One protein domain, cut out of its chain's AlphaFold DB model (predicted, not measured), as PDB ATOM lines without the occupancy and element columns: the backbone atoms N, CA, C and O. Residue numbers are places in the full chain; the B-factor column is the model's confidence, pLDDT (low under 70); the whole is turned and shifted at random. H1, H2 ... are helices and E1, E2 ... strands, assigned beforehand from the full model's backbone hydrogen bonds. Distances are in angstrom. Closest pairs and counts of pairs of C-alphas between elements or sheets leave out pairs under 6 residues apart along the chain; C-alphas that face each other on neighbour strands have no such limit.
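Overview. This is residues 2 to 67 of the 322 residues of a protein of Brevifollis gellanilyticus (UniProt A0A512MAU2). Little regular structure is present: long loops surround a tiny two-stranded ribbon, E1 and E2, with short helix H1 near it, while H2 lies in a wide loop beyond E2, away from E1. Both end stretches run off at one end of the ribbon. The 66 printed residues hold E1, H1, H2, E2 in order, an antiparallel sheet E1 - E2, class mixed, with 19 residues in named elements. It is compact, radius of gyration of the C-alphas 11.8 A, spanning 35 by 30 by 17 A.

Along the chain. E1, residues 12 to 14, begins at C-alpha (14.103, 36.799, 22.096) and measures 7.2 A. H1 is residues 24 to 28, 6.1 A; H2 is residues 38 to 45, 10.4 A. E2, residues 59 to 61, 7.0 A, ends at C-alpha (16.404, 40.682, 21.789).

Arrangement. E1 and E2 are antiparallel at 146 degrees, with N 13 and O 60 within hydrogen-bond range at 2.9 A. Residues 12 to 13 of E1 also pair antiparallel with residues 20 to 21. The closest C-alphas of E1 and H1, Tyr 12 and Ile 24, are 6.0 A apart. H2 is apart from E1 and H1. In H1 and H2 every O i to N i+4 pair is within hydrogen-bond range.

Size, cuts and confidence. The farthest C-alphas, Pro 32 and Val 67, are 35.6 A apart. The printed part has no cut. The link H2 to E2 is long, 13 residues. Only residue 2 has pLDDT under 70.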
ATOM      1  N   LYS A   2      23.058  29.497  17.856       64.25
ATOM      2  CA  LYS A   2      23.947  30.572  17.368       64.25
ATOM      3  C   LYS A   2      23.053  31.737  16.907       64.25
ATOM      4  O   LYS A   2      22.125  31.468  16.144       64.25
ATOM      5  N   PRO A   3      23.257  32.976  17.386       75.69
ATOM      6  CA  PRO A   3      22.476  34.113  16.919       75.69
ATOM      7  C   PRO A   3      22.636  34.295  15.408       75.69
ATOM      8  O   PRO A   3      23.657  33.924  14.828       75.69
ATOM      9  N   SER A   4      21.629  34.871  14.767       84.94
ATOM     10  CA  SER A   4      21.696  35.176  13.342       84.94
ATOM     11  C   SER A   4      22.583  36.404  13.097       84.94
ATOM     12  O   SER A   4      22.537  37.353  13.894       84.94
ATOM     13  N   PRO A   5      23.408  36.428  12.035       85.12
ATOM     14  CA  PRO A   5      24.164  37.623  11.692       85.12
ATOM     15  C   PRO A   5      23.219  38.786  11.379       85.12
ATOM     16  O   PRO A   5      22.153  38.602  10.793       85.12
ATOM     17  N   LEU A   6      23.602  39.992  11.802       88.06
ATOM     18  CA  LEU A   6      22.836  41.231  11.597       88.06
ATOM     19  C   LEU A   6      21.372  41.197  12.097       88.06
ATOM     20  O   LEU A   6      20.598  42.099  11.790       88.06
ATOM     21  N   GLY A   7      20.981  40.185  12.880       88.62
ATOM     22  CA  GLY A   7      19.646  40.069  13.461       88.62
ATOM     23  C   GLY A   7      18.530  39.720  12.470       88.62
ATOM     24  O   GLY A   7      17.368  39.883  12.827       88.62
ATOM     25  N   ILE A   8      18.844  39.237  11.256       91.94
ATOM     26  CA  ILE A   8      17.828  38.896  10.237       91.94
ATOM     27  C   ILE A   8      16.812  37.865  10.753       91.94
ATOM     28  O   ILE A   8      15.619  37.983  10.491       91.94
ATOM     29  N   LEU A   9      17.264  36.878  11.528       91.69
ATOM     30  CA  LEU A   9      16.388  35.988  12.285       91.69
ATOM     31  C   LEU A   9      16.457  36.404  13.756       91.69
ATOM     32  O   LEU A   9      17.367  35.959  14.465       91.69
ATOM     33  N   PRO A  10      15.543  37.273  14.222       91.69
ATOM     34  CA  PRO A  10      15.557  37.704  15.605       91.69
ATOM     35  C   PRO A  10      15.250  36.526  16.531       91.69
ATOM     36  O   PRO A  10      14.481  35.615  16.196       91.69
ATOM     37  N   HIS A  11      15.874  36.569  17.704       93.81
ATOM     38  CA  HIS A  11      15.663  35.639  18.804       93.81
ATOM     39  C   HIS A  11      15.457  36.463  20.069       93.81
ATOM     40  O   HIS A  11      16.185  37.426  20.301       93.81
ATOM     41  N   TYR A  12      14.486  36.085  20.886       96.19
ATOM     42  CA  TYR A  12      14.103  36.799  22.096       96.19
ATOM     43  C   TYR A  12      14.237  35.902  23.321       96.19
ATOM     44  O   TYR A  12      14.149  34.676  23.219       96.19
ATOM     45  N   HIS A  13      14.444  36.512  24.480       96.69
ATOM     46  CA  HIS A  13      14.489  35.817  25.760       96.69
ATOM     47  C   HIS A  13      13.827  36.640  26.863       96.69
ATOM     48  O   HIS A  13      13.716  37.863  26.758       96.69
ATOM     49  N   HIS A  14      13.387  35.942  27.908       96.69
ATOM     50  CA  HIS A  14      12.874  36.531  29.137       96.69
ATOM     51  C   HIS A  14      14.035  36.849  30.090       96.69
ATOM     52  O   HIS A  14      14.753  35.956  30.540       96.69
ATOM     53  N   GLU A  15      14.224  38.128  30.392       93.81
ATOM     54  CA  GLU A  15      15.165  38.644  31.380       93.81
ATOM     55  C   GLU A  15      14.740  38.176  32.781       93.81
ATOM     56  O   GLU A  15      13.699  38.570  33.294       93.81
ATOM     57  N   GLY A  16      15.534  37.293  33.391       86.88
ATOM     58  CA  GLY A  16      15.226  36.702  34.700       86.88
ATOM     59  C   GLY A  16      14.466  35.370  34.652       86.88
ATOM     60  O   GLY A  16      14.170  34.814  35.709       86.88
ATOM     61  N   GLY A  17      14.196  34.824  33.462       89.94
ATOM     62  CA  GLY A  17      13.592  33.501  33.286       89.94
ATOM     63  C   GLY A  17      14.364  32.598  32.325       89.94
ATOM     64  O   GLY A  17      15.478  32.898  31.899       89.94
ATOM     65  N   THR A  18      13.765  31.456  31.984       92.44
ATOM     66  CA  THR A  18      14.340  30.478  31.039       92.44
ATOM     67  C   THR A  18      13.646  30.478  29.679       92.44
ATOM     68  O   THR A  18      14.046  29.723  28.799       92.44
ATOM     69  N   ALA A  19      12.590  31.277  29.494       95.44
ATOM     70  CA  ALA A  19      11.847  31.333  28.241       95.44
ATOM     71  C   ALA A  19      12.666  32.041  27.154       95.44
ATOM     72  O   ALA A  19      13.195  33.134  27.360       95.44
ATOM     73  N   HIS A  20      12.756  31.428  25.978       96.00
ATOM     74  CA  HIS A  20      13.393  32.014  24.806       96.00
ATOM     75  C   HIS A  20      12.769  31.449  23.533       96.00
ATOM     76  O   HIS A  20      12.298  30.314  23.509       96.00
ATOM     77  N   GLY A  21      12.809  32.213  22.447       95.06
ATOM     78  CA  GLY A  21      12.249  31.750  21.186       95.06
ATOM     79  C   GLY A  21      12.421  32.729  20.030       95.06
ATOM     80  O   GLY A  21      12.917  33.839  20.214       95.06
ATOM     81  N   PRO A  22      12.023  32.319  18.818       94.06
ATOM     82  CA  PRO A  22      12.182  33.124  17.609       94.06
ATOM     83  C   PRO A  22      11.196  34.300  17.528       94.06
ATOM     84  O   PRO A  22      11.324  35.133  16.636       94.06
ATOM     85  N   THR A  23      10.200  34.351  18.417       96.38
ATOM     86  CA  THR A  23       9.155  35.384  18.472       96.38
ATOM     87  C   THR A  23       8.962  35.859  19.909       96.38
ATOM     88  O   THR A  23       9.069  35.070  20.851       96.38
ATOM     89  N   ILE A  24       8.640  37.132  20.086       97.31
ATOM     90  CA  ILE A  24       8.208  37.719  21.350       97.31
ATOM     91  C   ILE A  24       6.980  36.975  21.875       97.31
ATOM     92  O   ILE A  24       6.973  36.594  23.043       97.31
ATOM     93  N   ARG A  25       5.988  36.656  21.028       96.88
ATOM     94  CA  ARG A  25       4.813  35.866  21.434       96.88
ATOM     95  C   ARG A  25       5.210  34.525  22.049       96.88
ATOM     96  O   ARG A  25       4.664  34.150  23.084       96.88
ATOM     97  N   SER A  26       6.185  33.812  21.474       95.88
ATOM     98  CA  SER A  26       6.658  32.548  22.060       95.88
ATOM     99  C   SER A  26       7.285  32.724  23.446       95.88
ATOM    100  O   SER A  26       7.122  31.853  24.294       95.88
ATOM    101  N   VAL A  27       7.930  33.859  23.725       97.50
ATOM    102  CA  VAL A  27       8.449  34.169  25.067       97.50
ATOM    103  C   VAL A  27       7.299  34.523  26.014       97.50
ATOM    104  O   VAL A  27       7.163  33.903  27.066       97.50
ATOM    105  N   LEU A  28       6.415  35.437  25.603       96.88
ATOM    106  CA  LEU A  28       5.284  35.922  26.403       96.88
ATOM    107  C   LEU A  28       4.325  34.806  26.843       96.88
ATOM    108  O   LEU A  28       3.811  34.845  27.960       96.88
ATOM    109  N   THR A  29       4.097  33.790  26.005       95.12
ATOM    110  CA  THR A  29       3.239  32.634  26.355       95.12
ATOM    111  C   THR A  29       3.705  31.866  27.595       95.12
ATOM    112  O   THR A  29       2.880  31.233  28.247       95.12
ATOM    113  N   HIS A  30       4.987  31.965  27.955       94.00
ATOM    114  CA  HIS A  30       5.576  31.307  29.123       94.00
ATOM    115  C   HIS A  30       5.744  32.248  30.327       94.00
ATOM    116  O   HIS A  30       6.239  31.822  31.370       94.00
ATOM    117  N   MET A  31       5.357  33.521  30.197       93.94
ATOM    118  CA  MET A  31       5.506  34.522  31.253       93.94
ATOM    119  C   MET A  31       4.221  34.638  32.091       93.94
ATOM    120  O   MET A  31       3.129  34.699  31.520       93.94
ATOM    121  N   PRO A  32       4.327  34.702  33.433       88.94
ATOM    122  CA  PRO A  32       3.167  34.784  34.328       88.94
ATOM    123  C   PRO A  32       2.491  36.160  34.307       88.94
ATOM    124  O   PRO A  32       1.294  36.273  34.565       88.94
ATOM    125  N   HIS A  33       3.260  37.202  33.996       90.88
ATOM    126  CA  HIS A  33       2.808  38.578  33.876       90.88
ATOM    127  C   HIS A  33       3.374  39.156  32.583       90.88
ATOM    128  O   HIS A  33       4.532  38.904  32.244       90.88
ATOM    129  N   ARG A  34       2.546  39.905  31.857       95.38
ATOM    130  CA  ARG A  34       2.908  40.568  30.606       95.38
ATOM    131  C   ARG A  34       2.547  42.030  30.756       95.38
ATOM    132  O   ARG A  34       1.416  42.341  31.126       95.38
ATOM    133  N   ASP A  35       3.498  42.904  30.481       96.38
ATOM    134  CA  ASP A  35       3.265  44.338  30.514       96.38
ATOM    135  C   ASP A  35       4.135  45.054  29.473       96.38
ATOM    136  O   ASP A  35       4.997  44.443  28.837       96.38
ATOM    137  N   TRP A  36       3.893  46.346  29.280       97.25
ATOM    138  CA  TRP A  36       4.736  47.212  28.467       97.25
ATOM    139  C   TRP A  36       6.057  47.531  29.169       97.25
ATOM    140  O   TRP A  36       6.080  47.945  30.326       97.25
ATOM    141  N   ASP A  37       7.152  47.454  28.418       96.75
ATOM    142  CA  ASP A  37       8.411  48.102  28.767       96.75
ATOM    143  C   ASP A  37       8.330  49.571  28.329       96.75
ATOM    144  O   ASP A  37       8.416  49.887  27.139       96.75
ATOM    145  N   GLU A  38       8.110  50.483  29.276       95.44
ATOM    146  CA  GLU A  38       7.868  51.897  28.968       95.44
ATOM    147  C   GLU A  38       9.052  52.563  28.256       95.44
ATOM    148  O   GLU A  38       8.855  53.348  27.323       95.44
ATOM    149  N   ASP A  39      10.283  52.218  28.635       94.75
ATOM    150  CA  ASP A  39      11.491  52.708  27.966       94.75
ATOM    151  C   ASP A  39      11.613  52.131  26.554       94.75
ATOM    152  O   ASP A  39      11.938  52.851  25.604       94.75
ATOM    153  N   GLY A  40      11.277  50.849  26.403       94.94
ATOM    154  CA  GLY A  40      11.156  50.179  25.119       94.94
ATOM    155  C   GLY A  40      10.195  50.925  24.203       94.94
ATOM    156  O   GLY A  40      10.590  51.381  23.130       94.94
ATOM    157  N   VAL A  41       8.959  51.152  24.647       95.88
ATOM    158  CA  VAL A  41       7.955  51.897  23.874       95.88
ATOM    159  C   VAL A  41       8.440  53.310  23.527       95.88
ATOM    160  O   VAL A  41       8.361  53.714  22.364       95.88
ATOM    161  N   ARG A  42       9.016  54.055  24.482       94.12
ATOM    162  CA  ARG A  42       9.573  55.399  24.228       94.12
ATOM    163  C   ARG A  42      10.672  55.390  23.168       94.12
ATOM    164  O   ARG A  42      10.751  56.333  22.380       94.12
ATOM    165  N   SER A  43      11.517  54.360  23.136       93.00
ATOM    166  CA  SER A  43      12.586  54.241  22.137       93.00
ATOM    167  C   SER A  43      12.025  54.090  20.716       93.00
ATOM    168  O   SER A  43      12.488  54.775  19.799       93.00
ATOM    169  N   TYR A  44      10.959  53.300  20.544       92.75
ATOM    170  CA  TYR A  44      10.263  53.144  19.264       92.75
ATOM    171  C   TYR A  44       9.494  54.405  18.860       92.75
ATOM    172  O   TYR A  44       9.564  54.807  17.700       92.75
ATOM    173  N   LEU A  45       8.835  55.090  19.805       92.75
ATOM    174  CA  LEU A  45       8.181  56.381  19.541       92.75
ATOM    175  C   LEU A  45       9.182  57.442  19.049       92.75
ATOM    176  O   LEU A  45       8.871  58.222  18.150       92.75
ATOM    177  N   LYS A  46      10.415  57.422  19.572       91.69
ATOM    178  CA  LYS A  46      11.536  58.262  19.108       91.69
ATOM    179  C   LYS A  46      12.226  57.733  17.844       91.69
ATOM    180  O   LYS A  46      13.147  58.380  17.354       91.69
ATOM    181  N   ARG A  47      11.806  56.572  17.320       89.50
ATOM    182  CA  ARG A  47      12.421  55.856  16.183       89.50
ATOM    183  C   ARG A  47      13.913  55.581  16.370       89.50
ATOM    184  O   ARG A  47      14.684  55.596  15.414       89.50
ATOM    185  N   SER A  48      14.314  55.334  17.610       87.94
ATOM    186  CA  SER A  48      15.696  55.057  17.990       87.94
ATOM    187  C   SER A  48      15.753  53.861  18.948       87.94
ATOM    188  O   SER A  48      16.243  54.015  20.072       87.94
ATOM    189  N   PRO A  49      15.237  52.680  18.552       86.75
ATOM    190  CA  PRO A  49      15.393  51.481  19.363       86.75
ATOM    191  C   PRO A  49      16.880  51.133  19.501       86.75
ATOM    192  O   PRO A  49      17.662  51.268  18.558       86.75
ATOM    193  N   ASP A  50      17.281  50.671  20.685       85.81
ATOM    194  CA  ASP A  50      18.671  50.284  20.955       85.81
ATOM    195  C   ASP A  50      19.056  48.952  20.276       85.81
ATOM    196  O   ASP A  50      20.239  48.694  20.047       85.81
ATOM    197  N   GLY A  51      18.064  48.159  19.856       85.62
ATOM    198  CA  GLY A  51      18.225  46.839  19.241       85.62
ATOM    199  C   GLY A  51      18.263  45.682  20.245       85.62
ATOM    200  O   GLY A  51      18.371  44.532  19.832       85.62
ATOM    201  N   HIS A  52      18.150  45.974  21.540       90.81
ATOM    202  CA  HIS A  52      18.170  45.007  22.635       90.81
ATOM    203  C   HIS A  52      16.835  44.977  23.392       90.81
ATOM    204  O   HIS A  52      16.282  43.908  23.640       90.81
ATOM    205  N   ARG A  53      16.286  46.138  23.750       94.56
ATOM    206  CA  ARG A  53      15.024  46.265  24.480       94.56
ATOM    207  C   ARG A  53      13.834  46.188  23.520       94.56
ATOM    208  O   ARG A  53      13.812  46.847  22.480       94.56
ATOM    209  N   THR A  54      12.834  45.379  23.866       96.69
ATOM    210  CA  THR A  54      11.554  45.323  23.138       96.69
ATOM    211  C   THR A  54      10.519  46.236  23.798       96.69
ATOM    212  O   THR A  54      10.796  46.836  24.830       96.69
ATOM    213  N   CYS A  55       9.318  46.349  23.228       97.06
ATOM    214  CA  CYS A  55       8.210  47.043  23.893       97.06
ATOM    215  C   CYS A  55       7.591  46.243  25.049       97.06
ATOM    216  O   CYS A  55       6.716  46.769  25.721       97.06
ATOM    217  N   PHE A  56       8.004  44.999  25.284       97.81
ATOM    218  CA  PHE A  56       7.400  44.122  26.282       97.81
ATOM    219  C   PHE A  56       8.336  43.960  27.474       97.81
ATOM    220  O   PHE A  56       9.533  43.707  27.295       97.81
ATOM    221  N   ASP A  57       7.790  44.131  28.679       96.75
ATOM    222  CA  ASP A  57       8.560  44.103  29.918       96.75
ATOM    223  C   ASP A  57       9.324  42.787  30.046       96.75
ATOM    224  O   ASP A  57       8.807  41.715  29.733       96.75
ATOM    225  N   GLN A  58      10.589  42.891  30.453       96.62
ATOM    226  CA  GLN A  58      11.532  41.776  30.579       96.62
ATOM    227  C   GLN A  58      11.725  40.927  29.309       96.62
ATOM    228  O   GLN A  58      12.388  39.896  29.371       96.62
ATOM    229  N   VAL A  59      11.230  41.327  28.136       97.75
ATOM    230  CA  VAL A  59      11.553  40.644  26.877       97.75
ATOM    231  C   VAL A  59      12.673  41.400  26.177       97.75
ATOM    232  O   VAL A  59      12.575  42.603  25.899       97.75
ATOM    233  N   ARG A  60      13.762  40.685  25.888       96.44
ATOM    234  CA  ARG A  60      14.976  41.229  25.271       96.44
ATOM    235  C   ARG A  60      15.324  40.484  23.994       96.44
ATOM    236  O   ARG A  60      15.185  39.263  23.906       96.44
ATOM    237  N   THR A  61      15.827  41.220  23.017       94.69
ATOM    238  CA  THR A  61      16.404  40.682  21.789       94.69
ATOM    239  C   THR A  61      17.812  40.168  22.077       94.69
ATOM    240  O   THR A  61      18.631  40.850  22.691       94.69
ATOM    241  N   VAL A  62      18.115  38.959  21.618       92.12
ATOM    242  CA  VAL A  62      19.474  38.413  21.627       92.12
ATOM    243  C   VAL A  62      20.316  39.195  20.623       92.12
ATOM    244  O   VAL A  62      19.924  39.348  19.465       92.12
ATOM    245  N   ALA A  63      21.483  39.672  21.057       88.00
ATOM    246  CA  ALA A  63      22.392  40.410  20.190       88.00
ATOM    247  C   ALA A  63      22.760  39.587  18.935       88.00
ATOM    248  O   ALA A  63      22.973  38.372  19.043       88.00
ATOM    249  N   PRO A  64      22.861  40.222  17.751       86.00
ATOM    250  CA  PRO A  64      23.314  39.551  16.539       86.00
ATOM    251  C   PRO A  64      24.660  38.854  16.730       86.00
ATOM    252  O   PRO A  64      25.497  39.293  17.523       86.00
ATOM    253  N   ALA A  65      24.897  37.786  15.968       84.19
ATOM    254  CA  ALA A  65      26.177  37.094  16.038       84.19
ATOM    255  C   ALA A  65      27.297  38.025  15.577       84.19
ATOM    256  O   ALA A  65      27.224  38.634  14.509       84.19
ATOM    257  N   HIS A  66      28.352  38.102  16.385       83.56
ATOM    258  CA  HIS A  66      29.570  38.778  15.987       83.56
ATOM    259  C   HIS A  66      30.333  37.889  15.003       83.56
ATOM    260  O   HIS A  66      30.756  36.785  15.355       83.56
ATOM    261  N   VAL A  67      30.489  38.367  13.772       85.62
ATOM    262  CA  VAL A  67      31.289  37.703  12.741       85.62
ATOM    263  C   VAL A  67      32.666  38.351  12.731       85.62
ATOM    264  O   VAL A  67      32.783  39.559  12.531       85.62
TER     265      VAL A  67